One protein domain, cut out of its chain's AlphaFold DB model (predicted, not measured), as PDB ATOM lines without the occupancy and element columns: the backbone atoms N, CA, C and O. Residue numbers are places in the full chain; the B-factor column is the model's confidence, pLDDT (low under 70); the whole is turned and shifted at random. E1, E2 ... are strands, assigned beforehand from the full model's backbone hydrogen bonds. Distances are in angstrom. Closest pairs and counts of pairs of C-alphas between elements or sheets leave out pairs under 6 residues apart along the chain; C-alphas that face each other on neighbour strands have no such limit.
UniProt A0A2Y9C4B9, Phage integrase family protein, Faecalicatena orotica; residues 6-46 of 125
ATOM      1  N   PRO A   6      36.461 -30.937  35.499       89.31
ATOM      2  CA  PRO A   6      35.331 -30.953  36.436       89.31
ATOM      3  C   PRO A   6      34.579 -29.612  36.553       89.31
ATOM      4  O   PRO A   6      33.525 -29.549  37.178       89.31
ATOM      5  N   TYR A   7      35.104 -28.520  36.001       91.50
ATOM      6  CA  TYR A   7      34.464 -27.199  35.982       91.50
ATOM      7  C   TYR A   7      33.649 -26.943  34.713       91.50
ATOM      8  O   TYR A   7      33.019 -25.894  34.604       91.50
ATOM      9  N   TYR A   8      33.658 -27.871  33.753       93.88
ATOM     10  CA  TYR A   8      32.803 -27.765  32.576       93.88
ATOM     11  C   TYR A   8      31.327 -27.823  32.989       93.88
ATOM     12  O   TYR A   8      30.948 -28.674  33.795       93.88
ATOM     13  N   LEU A   9      30.498 -26.933  32.447       94.94
ATOM     14  CA  LEU A   9      29.059 -26.918  32.681       94.94
ATOM     15  C   LEU A   9      28.361 -27.832  31.677       94.94
ATOM     16  O   LEU A   9      28.322 -27.564  30.479       94.94
ATOM     17  N   LYS A  10      27.786 -28.914  32.185       94.62
ATOM     18  CA  LYS A  10      26.882 -29.777  31.436       94.62
ATOM     19  C   LYS A  10      25.464 -29.237  31.520       94.62
ATOM     20  O   LYS A  10      25.083 -28.627  32.521       94.62
ATOM     21  N   THR A  11      24.688 -29.481  30.473       96.19
ATOM     22  CA  THR A  11      23.301 -29.026  30.380       96.19
ATOM     23  C   THR A  11      22.363 -30.220  30.475       96.19
ATOM     24  O   THR A  11      22.601 -31.256  29.861       96.19
ATOM     25  N   TYR A  12      21.293 -30.071  31.243       96.06
ATOM     26  CA  TYR A  12      20.323 -31.116  31.528       96.06
ATOM     27  C   TYR A  12      18.901 -30.598  31.321       96.06
ATOM     28  O   TYR A  12      18.650 -29.395  31.426       96.06
ATOM     29  N   LEU A  13      17.983 -31.518  31.046       96.00
ATOM     30  CA  LEU A  13      16.548 -31.263  31.010       96.00
ATOM     31  C   LEU A  13      15.901 -31.884  32.249       96.00
ATOM     32  O   LEU A  13      16.009 -33.099  32.437       96.00
ATOM     33  N   ASP A  14      15.267 -31.059  33.080       93.44
ATOM     34  CA  ASP A  14      14.497 -31.543  34.228       93.44
ATOM     35  C   ASP A  14      13.166 -32.186  33.789       93.44
ATOM     36  O   ASP A  14      12.754 -32.093  32.627       93.44
ATOM     37  N   ASP A  15      12.466 -32.823  34.728       92.75
ATOM     38  CA  ASP A  15      11.189 -33.500  34.455       92.75
ATOM     39  C   ASP A  15      10.056 -32.532  34.051       92.75
ATOM     40  O   ASP A  15       9.058 -32.953  33.468       92.75
ATOM     41  N   ASN A  16      10.215 -31.229  34.315       93.50
ATOM     42  CA  ASN A  16       9.279 -30.173  33.918       93.50
ATOM     43  C   ASN A  16       9.611 -29.571  32.539       93.50
ATOM     44  O   ASN A  16       8.899 -28.683  32.069       93.50
ATOM     45  N   GLY A  17      10.685 -30.026  31.884       92.06
ATOM     46  CA  GLY A  17      11.161 -29.478  30.615       92.06
ATOM     47  C   GLY A  17      11.989 -28.193  30.748       92.06
ATOM     48  O   GLY A  17      12.220 -27.504  29.753       92.06
ATOM     49  N   THR A  18      12.448 -27.857  31.950       93.62
ATOM     50  CA  THR A  18      13.339 -26.727  32.225       93.62
ATOM     51  C   THR A  18      14.787 -27.114  31.959       93.62
ATOM     52  O   THR A  18      15.241 -28.210  32.291       93.62
ATOM     53  N   ILE A  19      15.543 -26.181  31.385       94.62
ATOM     54  CA  ILE A  19      16.975 -26.346  31.149       94.62
ATOM     55  C   ILE A  19      17.747 -25.971  32.416       94.62
ATOM     56  O   ILE A  19      17.608 -24.862  32.931       94.62
ATOM     57  N   VAL A  20      18.600 -26.880  32.884       94.69
ATOM     58  CA  VAL A  20      19.433 -26.697  34.077       94.69
ATOM     59  C   VAL A  20      20.894 -26.958  33.721       94.69
ATOM     60  O   VAL A  20      21.198 -27.898  32.991       94.69
ATOM     61  N   GLN A  21      21.816 -26.140  34.236       95.12
ATOM     62  CA  GLN A  21      23.253 -26.363  34.069       95.12
ATOM     63  C   GLN A  21      23.906 -26.746  35.394       95.12
ATOM     64  O   GLN A  21      23.658 -26.113  36.419       95.12
ATOM     65  N   ALA A  22      24.768 -27.757  35.366       94.81
ATOM     66  CA  ALA A  22      25.560 -28.165  36.519       94.81
ATOM     67  C   ALA A  22      26.978 -28.533  36.091       94.81
ATOM     68  O   ALA A  22      27.230 -28.887  34.939       94.81
ATOM     69  N   ARG A  23      27.917 -28.453  37.031       94.75
ATOM     70  CA  ARG A  23      29.298 -28.850  36.769       94.75
ATOM     71  C   ARG A  23      29.402 -30.342  36.463       94.75
ATOM     72  O   ARG A  23      28.641 -31.147  36.988       94.75
ATOM     73  N   ALA A  24      30.382 -30.702  35.642       91.94
ATOM     74  CA  ALA A  24      30.597 -32.068  35.185       91.94
ATOM     75  C   ALA A  24      30.941 -33.064  36.305       91.94
ATOM     76  O   ALA A  24      30.783 -34.264  36.101       91.94
ATOM     77  N   ASP A  25      31.407 -32.591  37.464       92.75
ATOM     78  CA  ASP A  25      31.681 -33.413  38.648       92.75
ATOM     79  C   ASP A  25      30.469 -33.613  39.567       92.75
ATOM     80  O   ASP A  25      30.536 -34.404  40.507       92.75
ATOM     81  N   ILE A  26      29.356 -32.929  39.303       93.25
ATOM     82  CA  ILE A  26      28.119 -33.075  40.066       93.25
ATOM     83  C   ILE A  26      27.237 -34.095  39.354       93.25
ATOM     84  O   ILE A  26      26.865 -33.914  38.193       93.25
ATOM     85  N   LEU A  27      26.868 -35.161  40.064       90.69
ATOM     86  CA  LEU A  27      25.874 -36.105  39.574       90.69
ATOM     87  C   LEU A  27      24.485 -35.477  39.698       90.69
ATOM     88  O   LEU A  27      24.035 -35.153  40.797       90.69
ATOM     89  N   VAL A  28      23.812 -35.325  38.566       92.44
ATOM     90  CA  VAL A  28      22.461 -34.771  38.486       92.44
ATOM     91  C   VAL A  28      21.521 -35.863  37.966       92.44
ATOM     92  O   VAL A  28      21.862 -36.507  36.974       92.44
ATOM     93  N   PRO A  29      20.348 -36.093  38.584       93.56
ATOM     94  CA  PRO A  29      19.421 -37.159  38.191       93.56
ATOM     95  C   PRO A  29      18.555 -36.786  36.970       93.56
ATOM     96  O   PRO A  29      17.431 -37.256  36.844       93.56
ATOM     97  N   TYR A  30      19.056 -35.929  36.079       95.31
ATOM     98  CA  TYR A  30      18.329 -35.415  34.919       95.31
ATOM     99  C   TYR A  30      18.993 -35.857  33.616       95.31
ATOM    100  O   TYR A  30      20.179 -36.192  33.578       95.31
ATOM    101  N   LYS A  31      18.237 -35.837  32.516       93.94
ATOM    102  CA  LYS A  31      18.748 -36.231  31.199       93.94
ATOM    103  C   LYS A  31      19.711 -35.170  30.660       93.94
ATOM    104  O   LYS A  31      19.308 -34.029  30.451       93.94
ATOM    105  N   GLU A  32      20.959 -35.555  30.389       94.50
ATOM    106  CA  GLU A  32      21.949 -34.683  29.738       94.50
ATOM    107  C   GLU A  32      21.534 -34.375  28.287       94.50
ATOM    108  O   GLU A  32      21.108 -35.262  27.538       94.50
ATOM    109  N   ILE A  33      21.662 -33.109  27.893       94.69
ATOM    110  CA  ILE A  33      21.423 -32.606  26.539       94.69
ATOM    111  C   ILE A  33      22.639 -31.818  26.048       94.69
ATOM    112  O   ILE A  33      23.443 -31.332  26.843       94.69
ATOM    113  N   TRP A  34      22.751 -31.670  24.728       93.50
ATOM    114  CA  TRP A  34      23.916 -31.076  24.066       93.50
ATOM    115  C   TRP A  34      23.486 -29.876  23.214       93.50
ATOM    116  O   TRP A  34      23.181 -30.048  22.036       93.50
ATOM    117  N   PRO A  35      23.387 -28.670  23.800       92.94
ATOM    118  CA  PRO A  35      23.054 -27.463  23.056       92.94
ATOM    119  C   PRO A  35      24.239 -27.011  22.199       92.94
ATOM    120  O   PRO A  35      25.370 -26.968  22.678       92.94
ATOM    121  N   ASP A  36      23.968 -26.578  20.969       90.12
ATOM    122  CA  ASP A  36      25.014 -26.059  20.077       90.12
ATOM    123  C   ASP A  36      25.552 -24.690  20.537       90.12
ATOM    124  O   ASP A  36      26.715 -24.350  20.323       90.12
ATOM    125  N   ALA A  37      24.708 -23.883  21.185       90.75
ATOM    126  CA  ALA A  37      25.000 -22.496  21.544       90.75
ATOM    127  C   ALA A  37      25.560 -22.362  22.974       90.75
ATOM    128  O   ALA A  37      24.937 -21.748  23.850       90.75
ATOM    129  N   VAL A  38      26.748 -22.922  23.205       92.38
ATOM    130  CA  VAL A  38      27.482 -22.866  24.484       92.38
ATOM    131  C   VAL A  38      28.860 -22.220  24.327       92.38
ATOM    132  O   VAL A  38      29.476 -22.267  23.264       92.38
ATOM    133  N   LYS A  39      29.370 -21.606  25.398       90.69
ATOM    134  CA  LYS A  39      30.765 -21.137  25.476       90.69
ATOM    135  C   LYS A  39      31.727 -22.328  25.614       90.69
ATOM    136  O   LYS A  39      31.308 -23.449  25.889       90.69
ATOM    137  N   GLU A  40      33.041 -22.084  25.522       90.31
ATOM    138  CA  GLU A  40      34.062 -23.142  25.692       90.31
ATOM    139  C   GLU A  40      33.948 -23.895  27.035       90.31
ATOM    140  O   GLU A  40      34.310 -25.067  27.122       90.31
ATOM    141  N   ASN A  41      33.442 -23.233  28.081       91.56
ATOM    142  CA  ASN A  41      33.234 -23.809  29.413       91.56
ATOM    143  C   ASN A  41      31.883 -24.534  29.576       91.56
ATOM    144  O   ASN A  41      31.606 -25.017  30.671       91.56
ATOM    145  N   GLY A  42      31.048 -24.592  28.533       92.31
ATOM    146  CA  GLY A  42      29.727 -25.222  28.554       92.31
ATOM    147  C   GLY A  42      28.584 -24.315  29.017       92.31
ATOM    148  O   GLY A  42      27.429 -24.715  28.954       92.31
ATOM    149  N   GLU A  43      28.860 -23.080  29.448       93.06
ATOM    150  CA  GLU A  43      27.820 -22.116  29.824       93.06
ATOM    151  C   GLU A  43      26.939 -21.773  28.617       93.06
ATOM    152  O   GLU A  43      27.450 -21.487  27.528       93.06
ATOM    153  N   LEU A  44      25.618 -21.773  28.812       93.19
ATOM    154  CA  LEU A  44      24.678 -21.377  27.769       93.19
ATOM    155  C   LEU A  44      24.914 -19.927  27.359       93.19
ATOM    156  O   LEU A  44      25.097 -19.025  28.181       93.19
ATOM    157  N   THR A  45      24.892 -19.696  26.054       91.00
ATOM    158  CA  THR A  45      24.907 -18.335  25.529       91.00
ATOM    159  C   THR A  45      23.547 -17.673  25.741       91.00
ATOM    160  O   THR A  45      22.498 -18.316  25.742       91.00
ATOM    161  N   ASN A  46      23.560 -16.362  25.950       87.88
ATOM    162  CA  ASN A  46      22.364 -15.545  26.126       87.88
ATOM    163  C   ASN A  46      22.519 -14.234  25.343       87.88
ATOM    164  O   ASN A  46      23.546 -13.998  24.701       87.88
TER     165      ASN A  46
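Overview. This is residues 6 to 46 of the 125 residues of the protein "Phage integrase family protein" of Faecalicatena orotica (UniProt A0A2Y9C4B9). You will see little regular structure: a small sheet of three short strands, E1 in the middle between E2 and E3, then a looping stretch, residues 34 to 46, with no named element. The printed part has 41 residues and no named helix; E1, E2 and E3 follow along it, in sheet order E2, E1, E3, antiparallel. The class is all strand, with 13 residues in named elements. It is compact, radius of gyration of the C-alphas 9.7 A, spanning 26 by 22 by 13 A.

Along the chain. Find C-alpha 9 at (29.059, -26.918, 32.681); E1 runs from there to residue 13, 13.3 A. E2, residues 19 to 23, measures 13.8 A. E3, residues 31 to 33, ends at (21.423, -32.606, 26.539).

Arrangement. E1 and E2 form an antiparallel hairpin at 146 degrees; N 12 and O 20 are within hydrogen-bond range, 2.8 A. E1 and E3 are antiparallel at 119 degrees, with N 13 and O 31 at 2.9 A. Edge strands E2 and E3 are apart.

Size, cuts and confidence. The farthest C-alphas, of Asn 16 and Glu 40, are 27.0 A apart. The printed part has no cut, neither link is long, and no printed residue is under 70 in pLDDT.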